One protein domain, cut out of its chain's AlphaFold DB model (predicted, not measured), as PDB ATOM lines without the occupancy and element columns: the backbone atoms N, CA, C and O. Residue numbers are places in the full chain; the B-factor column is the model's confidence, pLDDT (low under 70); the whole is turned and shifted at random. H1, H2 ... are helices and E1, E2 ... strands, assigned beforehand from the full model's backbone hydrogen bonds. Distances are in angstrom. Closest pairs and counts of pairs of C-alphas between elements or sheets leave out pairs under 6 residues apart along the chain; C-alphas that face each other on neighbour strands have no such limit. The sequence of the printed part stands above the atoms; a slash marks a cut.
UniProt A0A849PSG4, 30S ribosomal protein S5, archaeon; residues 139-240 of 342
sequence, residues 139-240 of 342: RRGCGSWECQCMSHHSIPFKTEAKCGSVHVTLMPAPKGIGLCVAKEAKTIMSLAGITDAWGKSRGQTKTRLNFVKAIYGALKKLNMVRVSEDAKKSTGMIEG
ATOM      1  N   ARG A 139     -27.994  16.595  -9.860       92.00
ATOM      2  CA  ARG A 139     -29.404  16.391  -9.522       92.00
ATOM      3  C   ARG A 139     -30.282  17.458 -10.172       92.00
ATOM      4  O   ARG A 139     -30.050  18.654  -9.986       92.00
ATOM      5  N   ARG A 140     -31.307  17.018 -10.897       93.12
ATOM      6  CA  ARG A 140     -32.326  17.855 -11.554       93.12
ATOM      7  C   ARG A 140     -33.712  17.478 -11.029       93.12
ATOM      8  O   ARG A 140     -33.903  16.352 -10.583       93.12
ATOM      9  N   GLY A 141     -34.659  18.411 -11.063       91.81
ATOM     10  CA  GLY A 141     -36.017  18.206 -10.550       91.81
ATOM     11  C   GLY A 141     -36.844  19.491 -10.522       91.81
ATOM     12  O   GLY A 141     -36.333  20.591 -10.739       91.81
ATOM     13  N   CYS A 142     -38.128  19.351 -10.228       91.50
ATOM     14  CA  CYS A 142     -39.090  20.434 -10.094       91.50
ATOM     15  C   CYS A 142     -39.139  20.909  -8.633       91.50
ATOM     16  O   CYS A 142     -39.826  20.320  -7.804       91.50
ATOM     17  N   GLY A 143     -38.370  21.951  -8.307       87.62
ATOM     18  CA  GLY A 143     -38.265  22.493  -6.944       87.62
ATOM     19  C   GLY A 143     -39.052  23.778  -6.670       87.62
ATOM     20  O   GLY A 143     -38.900  24.351  -5.593       87.62
ATOM     21  N   SER A 144     -39.798  24.306  -7.648       90.50
ATOM     22  CA  SER A 144     -40.510  25.582  -7.490       90.50
ATOM     23  C   SER A 144     -41.867  25.371  -6.829       90.50
ATOM     24  O   SER A 144     -42.606  24.477  -7.223       90.50
ATOM     25  N   TRP A 145     -42.237  26.245  -5.892       88.56
ATOM     26  CA  TRP A 145     -43.593  26.276  -5.328       88.56
ATOM     27  C   TRP A 145     -44.665  26.508  -6.410       88.56
ATOM     28  O   TRP A 145     -45.777  26.002  -6.321       88.56
ATOM     29  N   GLU A 146     -44.303  27.233  -7.469       91.06
ATOM     30  CA  GLU A 146     -45.173  27.592  -8.595       91.06
ATOM     31  C   GLU A 146     -45.381  26.439  -9.598       91.06
ATOM     32  O   GLU A 146     -46.110  26.603 -10.574       91.06
ATOM     33  N   CYS A 147     -44.712  25.289  -9.433       86.50
ATOM     34  CA  CYS A 147     -44.761  24.211 -10.419       86.50
ATOM     35  C   CYS A 147     -44.624  22.820  -9.788       86.50
ATOM     36  O   CYS A 147     -43.624  22.506  -9.153       86.50
ATOM     37  N   GLN A 148     -45.601  21.947 -10.046       83.38
ATOM     38  CA  GLN A 148     -45.642  20.566  -9.543       83.38
ATOM     39  C   GLN A 148     -45.533  19.520 -10.669       83.38
ATOM     40  O   GLN A 148     -45.927  18.372 -10.509       83.38
ATOM     41  N   CYS A 149     -44.985  19.885 -11.834       81.94
ATOM     42  CA  CYS A 149     -44.988  19.024 -13.027       81.94
ATOM     43  C   CYS A 149     -44.013  17.822 -12.994       81.94
ATOM     44  O   CYS A 149     -43.745  17.252 -14.049       81.94
ATOM     45  N   MET A 150     -43.434  17.493 -11.828       82.44
ATOM     46  CA  MET A 150     -42.531  16.352 -11.548       82.44
ATOM     47  C   MET A 150     -41.384  16.115 -12.556       82.44
ATOM     48  O   MET A 150     -40.786  15.046 -12.590       82.44
ATOM     49  N   SER A 151     -41.041  17.112 -13.377       87.31
ATOM     50  CA  SER A 151     -40.064  16.967 -14.460       87.31
ATOM     51  C   SER A 151     -38.721  17.608 -14.122       87.31
ATOM     52  O   SER A 151     -38.633  18.677 -13.516       87.31
ATOM     53  N   HIS A 152     -37.649  16.971 -14.578       88.62
ATOM     54  CA  HIS A 152     -36.249  17.305 -14.298       88.62
ATOM     55  C   HIS A 152     -35.706  18.464 -15.168       88.62
ATOM     56  O   HIS A 152     -34.628  18.369 -15.760       88.62
ATOM     57  N   HIS A 153     -36.475  19.552 -15.267       91.81
ATOM     58  CA  HIS A 153     -36.164  20.757 -16.052       91.81
ATOM     59  C   HIS A 153     -35.372  21.809 -15.244       91.81
ATOM     60  O   HIS A 153     -34.500  22.500 -15.778       91.81
ATOM     61  N   SER A 154     -35.645  21.888 -13.938       94.31
ATOM     62  CA  SER A 154     -35.061  22.840 -12.988       94.31
ATOM     63  C   SER A 154     -34.021  22.171 -12.068       94.31
ATOM     64  O   SER A 154     -33.747  20.967 -12.115       94.31
ATOM     65  N   ILE A 155     -33.417  22.987 -11.207       93.94
ATOM     66  CA  ILE A 155     -32.761  22.564  -9.967       93.94
ATOM     67  C   ILE A 155     -33.854  22.204  -8.931       93.94
ATOM     68  O   ILE A 155     -34.844  22.935  -8.853       93.94
ATOM     69  N   PRO A 156     -33.704  21.142  -8.110       92.31
ATOM     70  CA  PRO A 156     -34.757  20.705  -7.183       92.31
ATOM     71  C   PRO A 156     -34.836  21.477  -5.853       92.31
ATOM     72  O   PRO A 156     -35.855  21.406  -5.179       92.31
ATOM     73  N   PHE A 157     -33.794  22.204  -5.436       92.19
ATOM     74  CA  PHE A 157     -33.833  23.052  -4.233       92.19
ATOM     75  C   PHE A 157     -32.779  24.167  -4.271       92.19
ATOM     76  O   PHE A 157     -31.785  24.104  -4.999       92.19
ATOM     77  N   LYS A 158     -32.990  25.208  -3.458       95.12
ATOM     78  CA  LYS A 158     -32.081  26.356  -3.344       95.12
ATOM     79  C   LYS A 158     -30.693  25.923  -2.851       95.12
ATOM     80  O   LYS A 158     -30.570  25.290  -1.807       95.12
ATOM     81  N   THR A 159     -29.638  26.326  -3.557       95.44
ATOM     82  CA  THR A 159     -28.237  26.056  -3.181       95.44
ATOM     83  C   THR A 159     -27.384  27.314  -3.217       95.44
ATOM     84  O   THR A 159     -27.568  28.189  -4.060       95.44
ATOM     85  N   GLU A 160     -26.418  27.412  -2.300       96.38
ATOM     86  CA  GLU A 160     -25.521  28.569  -2.200       96.38
ATOM     87  C   GLU A 160     -24.057  28.140  -2.071       96.38
ATOM     88  O   GLU A 160     -23.705  27.281  -1.253       96.38
ATOM     89  N   ALA A 161     -23.177  28.754  -2.862       97.25
ATOM     90  CA  ALA A 161     -21.744  28.482  -2.844       97.25
ATOM     91  C   ALA A 161     -20.895  29.748  -3.015       97.25
ATOM     92  O   ALA A 161     -21.338  30.774  -3.533       97.25
ATOM     93  N   LYS A 162     -19.642  29.656  -2.562       96.25
ATOM     94  CA  LYS A 162     -18.684  30.760  -2.475       96.25
ATOM     95  C   LYS A 162     -17.362  30.367  -3.128       96.25
ATOM     96  O   LYS A 162     -16.884  29.254  -2.931       96.25
ATOM     97  N   CYS A 163     -16.741  31.293  -3.852       96.44
ATOM     98  CA  CYS A 163     -15.355  31.171  -4.299       96.44
ATOM     99  C   CYS A 163     -14.665  32.544  -4.229       96.44
ATOM    100  O   CYS A 163     -15.006  33.477  -4.962       96.44
ATOM    101  N   GLY A 164     -13.708  32.692  -3.308       95.38
ATOM    102  CA  GLY A 164     -13.165  34.002  -2.940       95.38
ATOM    103  C   GLY A 164     -14.270  34.928  -2.417       95.38
ATOM    104  O   GLY A 164     -15.055  34.539  -1.554       95.38
ATOM    105  N   SER A 165     -14.360  36.142  -2.966       95.81
ATOM    106  CA  SER A 165     -15.431  37.102  -2.652       95.81
ATOM    107  C   SER A 165     -16.748  36.850  -3.399       95.81
ATOM    108  O   SER A 165     -17.754  37.482  -3.072       95.81
ATOM    109  N   VAL A 166     -16.774  35.956  -4.394       97.25
ATOM    110  CA  VAL A 166     -17.967  35.709  -5.217       97.25
ATOM    111  C   VAL A 166     -18.866  34.688  -4.531       97.25
ATOM    112  O   VAL A 166     -18.421  33.586  -4.215       97.25
ATOM    113  N   HIS A 167     -20.129  35.053  -4.336       96.62
ATOM    114  CA  HIS A 167     -21.177  34.195  -3.791       96.62
ATOM    115  C   HIS A 167     -22.256  34.013  -4.862       96.62
ATOM    116  O   HIS A 167     -22.653  34.985  -5.513       96.62
ATOM    117  N   VAL A 168     -22.708  32.778  -5.062       97.31
ATOM    118  CA  VAL A 168     -23.739  32.416  -6.039       97.31
ATOM    119  C   VAL A 168     -24.820  31.613  -5.331       97.31
ATOM    120  O   VAL A 168     -24.541  30.556  -4.765       97.31
ATOM    121  N   THR A 169     -26.040  32.134  -5.390       97.12
ATOM    122  CA  THR A 169     -27.275  31.493  -4.948       97.12
ATOM    123  C   THR A 169     -28.028  31.035  -6.189       97.12
ATOM    124  O   THR A 169     -28.376  31.866  -7.031       97.12
ATOM    125  N   LEU A 170     -28.284  29.737  -6.302       96.75
ATOM    126  CA  LEU A 170     -29.150  29.144  -7.317       96.75
ATOM    127  C   LEU A 170     -30.483  28.773  -6.668       96.75
ATOM    128  O   LEU A 170     -30.507  28.291  -5.534       96.75
ATOM    129  N   MET A 171     -31.581  29.021  -7.368       95.62
ATOM    130  CA  MET A 171     -32.942  28.769  -6.903       95.62
ATOM    131  C   MET A 171     -33.722  28.033  -8.002       95.62
ATOM    132  O   MET A 171     -33.444  28.256  -9.187       95.62
ATOM    133  N   PRO A 172     -34.671  27.159  -7.624       95.31
ATOM    134  CA  PRO A 172     -35.591  26.554  -8.578       95.31
ATOM    135  C   PRO A 172     -36.394  27.632  -9.317       95.31
ATOM    136  O   PRO A 172     -36.572  28.734  -8.799       95.31
ATOM    137  N   ALA A 173     -36.886  27.297 -10.504       95.38
ATOM    138  CA  ALA A 173     -37.821  28.113 -11.275       95.38
ATOM    139  C   ALA A 173     -38.926  27.209 -11.854       95.38
ATOM    140  O   ALA A 173     -38.685  26.013 -12.032       95.38
ATOM    141  N   PRO A 174     -40.134  27.731 -12.133       94.38
ATOM    142  CA  PRO A 174     -41.132  27.013 -12.918       94.38
ATOM    143  C   PRO A 174     -40.684  26.849 -14.381       94.38
ATOM    144  O   PRO A 174     -39.874  27.617 -14.907       94.38
ATOM    145  N   LYS A 175     -41.270  25.853 -15.049       92.94
ATOM    146  CA  LYS A 175     -41.022  25.508 -16.453       92.94
ATOM    147  C   LYS A 175     -41.416  26.651 -17.399       92.94
ATOM    148  O   LYS A 175     -42.569  27.075 -17.400       92.94
ATOM    149  N   GLY A 176     -40.490  27.086 -18.254       91.25
ATOM    150  CA  GLY A 176     -40.727  28.069 -19.320       91.25
ATOM    151  C   GLY A 176     -40.114  29.455 -19.084       91.25
ATOM    152  O   GLY A 176     -40.126  30.276 -20.000       91.25
ATOM    153  N   ILE A 177     -39.532  29.724 -17.909       92.62
ATOM    154  CA  ILE A 177     -38.789  30.972 -17.639       92.62
ATOM    155  C   ILE A 177     -37.411  30.967 -18.321       92.62
ATOM    156  O   ILE A 177     -36.876  32.017 -18.696       92.62
ATOM    157  N   GLY A 178     -36.810  29.791 -18.475       94.06
ATOM    158  CA  GLY A 178     -35.451  29.637 -18.956       94.06
ATOM    159  C   GLY A 178     -34.383  30.033 -17.924       94.06
ATOM    160  O   GLY A 178     -34.613  30.183 -16.721       94.06
ATOM    161  N   LEU A 179     -33.153  30.201 -18.410       96.00
ATOM    162  CA  LEU A 179     -31.983  30.459 -17.568       96.00
ATOM    163  C   LEU A 179     -31.851  31.950 -17.215       96.00
ATOM    164  O   LEU A 179     -31.152  32.700 -17.905       96.00
ATOM    165  N   CYS A 180     -32.470  32.389 -16.118       95.25
ATOM    166  CA  CYS A 180     -32.383  33.757 -15.584       95.25
ATOM    167  C   CYS A 180     -31.096  33.992 -14.774       95.25
ATOM    168  O   CYS A 180     -31.111  34.293 -13.579       95.25
ATOM    169  N   VAL A 181     -29.956  33.841 -15.456       95.06
ATOM    170  CA  VAL A 181     -28.600  33.948 -14.894       95.06
ATOM    171  C   VAL A 181     -27.639  34.690 -15.837       95.06
ATOM    172  O   VAL A 181     -27.935  34.909 -17.013       95.06
ATOM    173  N   ALA A 182     -26.455  35.074 -15.346       93.19
ATOM    174  CA  ALA A 182     -25.411  35.697 -16.173       93.19
ATOM    175  C   ALA A 182     -24.908  34.755 -17.292       93.19
ATOM    176  O   ALA A 182     -24.969  33.534 -17.151       93.19
ATOM    177  N   LYS A 183     -24.362  35.305 -18.390       92.44
ATOM    178  CA  LYS A 183     -23.980  34.533 -19.596       92.44
ATOM    179  C   LYS A 183     -23.103  33.314 -19.278       92.44
ATOM    180  O   LYS A 183     -23.400  32.220 -19.738       92.44
ATOM    181  N   GLU A 184     -22.069  33.501 -18.464       92.88
ATOM    182  CA  GLU A 184     -21.117  32.463 -18.045       92.88
ATOM    183  C   GLU A 184     -21.739  31.374 -17.145       92.88
ATOM    184  O   GLU A 184     -21.122  30.334 -16.943       92.88
ATOM    185  N   ALA A 185     -22.940  31.606 -16.605       94.81
ATOM    186  CA  ALA A 185     -23.747  30.602 -15.916       94.81
ATOM    187  C   ALA A 185     -24.741  29.911 -16.864       94.81
ATOM    188  O   ALA A 185     -24.940  28.706 -16.733       94.81
ATOM    189  N   LYS A 186     -25.309  30.630 -17.853       95.44
ATOM    190  CA  LYS A 186     -26.225  30.039 -18.851       95.44
ATOM    191  C   LYS A 186     -25.551  28.899 -19.623       95.44
ATOM    192  O   LYS A 186     -26.146  27.842 -19.790       95.44
ATOM    193  N   THR A 187     -24.299  29.098 -20.033       94.19
ATOM    194  CA  THR A 187     -23.483  28.087 -20.729       94.19
ATOM    195  C   THR A 187     -23.298  26.822 -19.881       94.19
ATOM    196  O   THR A 187     -23.524  25.711 -20.349       94.19
ATOM    197  N   ILE A 188     -22.976  26.987 -18.595       96.00
ATOM    198  CA  ILE A 188     -22.776  25.879 -17.649       96.00
ATOM    199  C   ILE A 188     -24.080  25.116 -17.383       96.00
ATOM    200  O   ILE A 188     -24.083  23.888 -17.401       96.00
ATOM    201  N   MET A 189     -25.186  25.824 -17.152       95.19
ATOM    202  CA  MET A 189     -26.491  25.206 -16.888       95.19
ATOM    203  C   MET A 189     -27.040  24.467 -18.115       95.19
ATOM    204  O   MET A 189     -27.560  23.363 -17.976       95.19
ATOM    205  N   SER A 190     -26.832  25.011 -19.319       94.75
ATOM    206  CA  SER A 190     -27.192  24.337 -20.570       94.75
ATOM    207  C   SER A 190     -26.383  23.049 -20.791       94.75
ATOM    208  O   SER A 190     -26.963  22.019 -21.130       94.75
ATOM    209  N   LEU A 191     -25.070  23.056 -20.512       94.31
ATOM    210  CA  LEU A 191     -24.234  21.843 -20.547       94.31
ATOM    211  C   LEU A 191     -24.600  20.821 -19.455       94.31
ATOM    212  O   LEU A 191     -24.435  19.622 -19.671       94.31
ATOM    213  N   ALA A 192     -25.132  21.272 -18.315       93.75
ATOM    214  CA  ALA A 192     -25.659  20.410 -17.254       93.75
ATOM    215  C   ALA A 192     -27.042  19.803 -17.573       93.75
ATOM    216  O   ALA A 192     -27.461  18.859 -16.904       93.75
ATOM    217  N   GLY A 193     -27.766  20.325 -18.569       92.50
ATOM    218  CA  GLY A 193     -29.131  19.887 -18.873       92.50
ATOM    219  C   GLY A 193     -30.208  20.492 -17.976       92.50
ATOM    220  O   GLY A 193     -31.219  19.837 -17.730       92.50
ATOM    221  N   ILE A 194     -29.975  21.701 -17.457       94.50
ATOM    222  CA  ILE A 194     -30.970  22.519 -16.752       94.50
ATOM    223  C   ILE A 194     -31.511  23.544 -17.756       94.50
ATOM    224  O   ILE A 194     -30.724  24.260 -18.382       94.50
ATOM    225  N   THR A 195     -32.832  23.620 -17.914       93.44
ATOM    226  CA  THR A 195     -33.496  24.595 -18.798       93.44
ATOM    227  C   THR A 195     -33.922  25.846 -18.045       93.44
ATOM    228  O   THR A 195     -33.757  26.946 -18.569       93.44
ATOM    229  N   ASP A 196     -34.399  25.698 -16.811       95.31
ATOM    230  CA  ASP A 196     -35.001  26.774 -16.024       95.31
ATOM    231  C   ASP A 196     -34.274  26.931 -14.686       95.31
ATOM    232  O   ASP A 196     -34.074  25.964 -13.951       95.31
ATOM    233  N   ALA A 197     -33.838  28.153 -14.371       95.81
ATOM    234  CA  ALA A 197     -33.212  28.460 -13.086       95.81
ATOM    235  C   ALA A 197     -33.184  29.967 -12.813       95.81
ATOM    236  O   ALA A 197     -32.816  30.768 -13.682       95.81
ATOM    237  N   TRP A 198     -33.448  30.349 -11.565       96.50
ATOM    238  CA  TRP A 198     -33.146  31.685 -11.056       96.50
ATOM    239  C   TRP A 198     -31.763  31.686 -10.391       96.50
ATOM    240  O   TRP A 198     -31.431  30.788  -9.615       96.50
ATOM    241  N   GLY A 199     -30.935  32.703 -10.653       96.19
ATOM    242  CA  GLY A 199     -29.601  32.795 -10.047       96.19
ATOM    243  C   GLY A 199     -29.219  34.206  -9.621       96.19
ATOM    244  O   GLY A 199     -29.183  35.138 -10.423       96.19
ATOM    245  N   LYS A 200     -28.861  34.348  -8.345       96.31
ATOM    246  CA  LYS A 200     -28.451  35.607  -7.712       96.31
ATOM    247  C   LYS A 200     -26.958  35.554  -7.403       96.31
ATOM    248  O   LYS A 200     -26.475  34.608  -6.786       96.31
ATOM    249  N   SER A 201     -26.215  36.572  -7.832       96.25
ATOM    250  CA  SER A 201     -24.764  36.657  -7.626       96.25
ATOM    251  C   SER A 201     -24.388  37.899  -6.820       96.25
ATOM    252  O   SER A 201     -24.961  38.970  -7.013       96.25
ATOM    253  N   ARG A 202     -23.442  37.751  -5.888       95.56
ATOM    254  CA  ARG A 202     -22.919  38.820  -5.021       95.56
ATOM    255  C   ARG A 202     -21.385  38.798  -5.021       95.56
ATOM    256  O   ARG A 202     -20.774  37.740  -5.171       95.56
ATOM    257  N   GLY A 203     -20.761  39.960  -4.824       94.56
ATOM    258  CA  GLY A 203     -19.302  40.127  -4.856       94.56
ATOM    259  C   GLY A 203     -18.732  40.379  -6.259       94.56
ATOM    260  O   GLY A 203     -19.456  40.741  -7.182       94.56
ATOM    261  N   GLN A 204     -17.413  40.213  -6.427       93.62
ATOM    262  CA  GLN A 204     -16.683  40.621  -7.642       93.62
ATOM    263  C   GLN A 204     -16.844  39.618  -8.806       93.62
ATOM    264  O   GLN A 204     -15.911  38.904  -9.183       93.62
ATOM    265  N   THR A 205     -18.036  39.573  -9.402       90.19
ATOM    266  CA  THR A 205     -18.397  38.677 -10.521       90.19
ATOM    267  C   THR A 205     -17.533  38.860 -11.774       90.19
ATOM    268  O   THR A 205     -17.394  37.921 -12.558       90.19
ATOM    269  N   LYS A 206     -16.866  40.017 -11.938       89.12
ATOM    270  CA  LYS A 206     -15.880  40.259 -13.012       89.12
ATOM    271  C   LYS A 206     -14.748  39.214 -13.013       89.12
ATOM    272  O   LYS A 206     -14.203  38.903 -14.073       89.12
ATOM    273  N   THR A 207     -14.425  38.615 -11.862       91.12
ATOM    274  CA  THR A 207     -13.449  37.518 -11.744       91.12
ATOM    275  C   THR A 207     -14.085  36.180 -12.140       91.12
ATOM    276  O   THR A 207     -14.365  35.321 -11.301       91.12
ATOM    277  N   ARG A 208     -14.297  35.988 -13.450       91.38
ATOM    278  CA  ARG A 208     -15.029  34.846 -14.041       91.38
ATOM    279  C   ARG A 208     -14.587  33.467 -13.554       91.38
ATOM    280  O   ARG A 208     -15.434  32.612 -13.344       91.38
ATOM    281  N   LEU A 209     -13.288  33.256 -13.330       94.31
ATOM    282  CA  LEU A 209     -12.760  31.986 -12.816       94.31
ATOM    283  C   LEU A 209     -13.371  31.618 -11.454       94.31
ATOM    284  O   LEU A 209     -13.717  30.460 -11.229       94.31
ATOM    285  N   ASN A 210     -13.548  32.600 -10.569       95.69
ATOM    286  CA  ASN A 210     -14.167  32.393  -9.262       95.69
ATOM    287  C   ASN A 210     -15.688  32.252  -9.396       95.69
ATOM    288  O   ASN A 210     -16.276  31.399  -8.744       95.69
ATOM    289  N   PHE A 211     -16.319  33.031 -10.279       96.38
ATOM    290  CA  PHE A 211     -17.756  32.921 -10.557       96.38
ATOM    291  C   PHE A 211     -18.142  31.524 -11.076       96.38
ATOM    292  O   PHE A 211     -19.025  30.887 -10.509       96.38
ATOM    293  N   VAL A 212     -17.410  30.991 -12.059       96.38
ATOM    294  CA  VAL A 212     -17.595  29.625 -12.586       96.38
ATOM    295  C   VAL A 212     -17.361  28.564 -11.510       96.38
ATOM    296  O   VAL A 212     -18.182  27.661 -11.360       96.38
ATOM    297  N   LYS A 213     -16.298  28.689 -10.704       96.38
ATOM    298  CA  LYS A 213     -16.061  27.780  -9.571       96.38
ATOM    299  C   LYS A 213     -17.165  27.848  -8.510       96.38
ATOM    300  O   LYS A 213     -17.475  26.821  -7.917       96.38
ATOM    301  N   ALA A 214     -17.771  29.013  -8.278       97.19
ATOM    302  CA  ALA A 214     -18.905  29.153  -7.365       97.19
ATOM    303  C   ALA A 214     -20.176  28.490  -7.927       97.19
ATOM    304  O   ALA A 214     -20.828  27.755  -7.195       97.19
ATOM    305  N   ILE A 215     -20.487  28.658  -9.219       96.62
ATOM    306  CA  ILE A 215     -21.615  27.970  -9.885       96.62
ATOM    307  C   ILE A 215     -21.438  26.449  -9.808       96.62
ATOM    308  O   ILE A 215     -22.324  25.742  -9.338       96.62
ATOM    309  N   TYR A 216     -20.265  25.948 -10.200       96.31
ATOM    310  CA  TYR A 216     -19.923  24.526 -10.123       96.31
ATOM    311  C   TYR A 216     -19.957  23.995  -8.680       96.31
ATOM    312  O   TYR A 216     -20.423  22.886  -8.434       96.31
ATOM    313  N   GLY A 217     -19.540  24.807  -7.702       96.44
ATOM    314  CA  GLY A 217     -19.669  24.495  -6.279       96.44
ATOM    315  C   GLY A 217     -21.119  24.437  -5.782       96.44
ATOM    316  O   GLY A 217     -21.421  23.604  -4.930       96.44
ATOM    317  N   ALA A 218     -22.022  25.271  -6.309       96.12
ATOM    318  CA  ALA A 218     -23.450  25.216  -5.984       96.12
ATOM    319  C   ALA A 218     -24.097  23.952  -6.569       96.12
ATOM    320  O   ALA A 218     -24.783  23.231  -5.851       96.12
ATOM    321  N   LEU A 219     -23.783  23.626  -7.827       94.75
ATOM    322  CA  LEU A 219     -24.240  22.396  -8.477       94.75
ATOM    323  C   LEU A 219     -23.705  21.145  -7.754       94.75
ATOM    324  O   LEU A 219     -24.486  20.260  -7.426       94.75
ATOM    325  N   LYS A 220     -22.416  21.109  -7.372       94.06
ATOM    326  CA  LYS A 220     -21.848  20.010  -6.562       94.06
ATOM    327  C   LYS A 220     -22.545  19.850  -5.202       94.06
ATOM    328  O   LYS A 220     -22.676  18.728  -4.715       94.06
ATOM    329  N   LYS A 221     -23.003  20.946  -4.583       94.38
ATOM    330  CA  LYS A 221     -23.736  20.896  -3.307       94.38
ATOM    331  C   LYS A 221     -25.113  20.238  -3.414       94.38
ATOM    332  O   LYS A 221     -25.573  19.725  -2.399       94.38
ATOM    333  N   LEU A 222     -25.741  20.188  -4.593       91.06
ATOM    334  CA  LEU A 222     -27.006  19.459  -4.782       91.06
ATOM    335  C   LEU A 222     -26.856  17.980  -4.396       91.06
ATOM    336  O   LEU A 222     -27.728  17.407  -3.748       91.06
ATOM    337  N   ASN A 223     -25.710  17.377  -4.712       90.00
ATOM    338  CA  ASN A 223     -25.436  15.973  -4.406       90.00
ATOM    339  C   ASN A 223     -25.115  15.752  -2.917       90.00
ATOM    340  O   ASN A 223     -25.346  14.671  -2.385       90.00
ATOM    341  N   MET A 224     -24.579  16.777  -2.243       88.25
ATOM    342  CA  MET A 224     -24.161  16.720  -0.836       88.25
ATOM    343  C   MET A 224     -25.327  16.831   0.154       88.25
ATOM    344  O   MET A 224     -25.192  16.419   1.302       88.25
ATOM    345  N   VAL A 225     -26.456  17.411  -0.258       89.12
ATOM    346  CA  VAL A 225     -27.652  17.492   0.587       89.12
ATOM    347  C   VAL A 225     -28.291  16.106   0.698       89.12
ATOM    348  O   VAL A 225     -28.532  15.435  -0.309       89.12
ATOM    349  N   ARG A 226     -28.583  15.680   1.933       88.06
ATOM    350  CA  ARG A 226     -29.432  14.517   2.209       88.06
ATOM    351  C   ARG A 226     -30.882  14.890   1.899       88.06
ATOM    352  O   ARG A 226     -31.376  15.899   2.392       88.06
ATOM    353  N   VAL A 227     -31.545  14.067   1.097       87.25
ATOM    354  CA  VAL A 227     -32.924  14.269   0.628       87.25
ATOM    355  C   VAL A 227     -33.774  13.122   1.175       87.25
ATOM    356  O   VAL A 227     -33.320  11.978   1.137       87.25
ATOM    357  N   SER A 228     -34.971  13.403   1.702       89.00
ATOM    358  CA  SER A 228     -35.938  12.355   2.062       89.00
ATOM    359  C   SER A 228     -36.533  11.710   0.809       89.00
ATOM    360  O   SER A 228     -36.568  12.318  -0.262       89.00
ATOM    361  N   GLU A 229     -37.023  10.480   0.919       85.44
ATOM    362  CA  GLU A 229     -37.625   9.789  -0.226       85.44
ATOM    363  C   GLU A 229     -38.859  10.527  -0.757       85.44
ATOM    364  O   GLU A 229     -39.053  10.620  -1.966       85.44
ATOM    365  N   ASP A 230     -39.638  11.143   0.128       85.69
ATOM    366  CA  ASP A 230     -40.828  11.922  -0.227       85.69
ATOM    367  C   ASP A 230     -40.460  13.219  -0.954       85.69
ATOM    368  O   ASP A 230     -41.140  13.614  -1.900       85.69
ATOM    369  N   ALA A 231     -39.329  13.841  -0.597       82.94
ATOM    370  CA  ALA A 231     -38.773  14.970  -1.339       82.94
ATOM    371  C   ALA A 231     -38.209  14.547  -2.708       82.94
ATOM    372  O   ALA A 231     -38.332  15.307  -3.670       82.94
ATOM    373  N   LYS A 232     -37.646  13.333  -2.847       85.44
ATOM    374  CA  LYS A 232     -37.267  12.788  -4.165       85.44
ATOM    375  C   LYS A 232     -38.491  12.556  -5.055       85.44
ATOM    376  O   LYS A 232     -38.475  12.985  -6.206       85.44
ATOM    377  N   LYS A 233     -39.543  11.930  -4.510       84.69
ATOM    378  CA  LYS A 233     -40.815  11.643  -5.201       84.69
ATOM    379  C   LYS A 233     -41.514  12.939  -5.634       84.69
ATOM    380  O   LYS A 233     -41.708  13.156  -6.824       84.69
ATOM    381  N   SER A 234     -41.808  13.839  -4.693       82.25
ATOM    382  CA  SER A 234     -42.552  15.086  -4.956       82.25
ATOM    383  C   SER A 234     -41.854  16.056  -5.915       82.25
ATOM    384  O   SER A 234     -42.526  16.707  -6.711       82.25
ATOM    385  N   THR A 235     -40.517  16.139  -5.895       80.94
ATOM    386  CA  THR A 235     -39.770  17.005  -6.828       80.94
ATOM    387  C   THR A 235     -39.400  16.321  -8.150       80.94
ATOM    388  O   THR A 235     -38.805  16.970  -9.011       80.94
ATOM    389  N   GLY A 236     -39.721  15.035  -8.347       83.50
ATOM    390  CA  GLY A 236     -39.290  14.280  -9.532       83.50
ATOM    391  C   GLY A 236     -37.765  14.275  -9.699       83.50
ATOM    392  O   GLY A 236     -37.242  14.570 -10.777       83.50
ATOM    393  N   MET A 237     -37.038  14.056  -8.598       87.88
ATOM    394  CA  MET A 237     -35.589  14.238  -8.555       87.88
ATOM    395  C   MET A 237     -34.848  13.096  -9.254       87.88
ATOM    396  O   MET A 237     -34.870  11.959  -8.783       87.88
ATOM    397  N   ILE A 238     -34.102  13.425 -10.311       87.62
ATOM    398  CA  ILE A 238     -33.197  12.495 -10.997       87.62
ATOM    399  C   ILE A 238     -31.748  12.896 -10.731       87.62
ATOM    400  O   ILE A 238     -31.387  14.074 -10.813       87.62
ATOM    401  N   GLU A 239     -30.915  11.905 -10.420       83.19
ATOM    402  CA  GLU A 239     -29.469  12.045 -10.256       83.19
ATOM    403  C   GLU A 239     -28.768  11.585 -11.545       83.19
ATOM    404  O   GLU A 239     -29.096  10.527 -12.070       83.19
ATOM    405  N   GLY A 240     -27.820  12.370 -12.068       77.19
ATOM    406  CA  GLY A 240     -27.002  11.947 -13.212       77.19
ATOM    407  C   GLY A 240     -27.763  11.849 -14.541       77.19
ATOM    408  O   GLY A 240     -28.544  12.745 -14.901       77.19
TER     409      GLY A 240
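What this domain is: This is residues 139 to 240 of the 342 residues of the protein "30S ribosomal protein S5" of archaeon (UniProt A0A849PSG4). A small antiparallel sheet of three strands has one long helix, H2, running slantwise over one face, with H1 beside part of it. H3 and the loop of residues 142 to 151 lie toward one end of the long axis, the hairpin turn of E1 and E2 toward the other. The 102 printed residues, under half of them in named elements, run E1, E2, H1, E3, H2, H3, in the class mixed, helices and strands. The sheet's order is E1, E2, E3; the whole is compact, with a radius of gyration of the C-alphas of 13.0 A, and spans 38 by 28 by 22 A.

How they stand to each other: Past residues 139 to 158, find the hairpin of E1, residues 159 to 163, and E2, residues 166 to 171, where N 161 and O 168 are 3.0 A apart. E3, residues 197 to 202, is antiparallel to E2, with N 169 and O 200 at 2.9 A. H2, residues 208 to 224, makes two layers with the sheet, a helix on one face, at a height over the sheet of 6.2 A; its closest C-alphas to E1 are Ala 218 and Ala 161, 4.8 A apart. H1, residues 183 to 192, touches H2 at residues 208 to 215 alone, closest at C-alphas 185 and 215, 6.9 A, with a shallow tilt of 34 degrees, only just short of steep. H3, residues 229 to 234, is apart from H2. In H3 every O i to N i+4 pair is within hydrogen-bond range; in H1 5 of 6 are, in H2 11 of 13.

Where its parts are: Find C-alpha 159 at (-28.237, 26.056, -3.181), where E1 begins; E2 then runs 16.6 A, H1 14.4 A and E3 16.7 A. H2 runs 24.2 A from C-alpha 208 at (-15.029, 34.846, -14.041), and H3 ends at C-alpha 234 at (-42.552, 15.086, -4.956).

The domain as a whole: The C-alphas of Lys 206 and Asp 230, the two farthest apart, stand 39.9 A from each other. The printed part has no cut, the link from E2 to H1 is long, and no printed residue is under 70 in pLDDT.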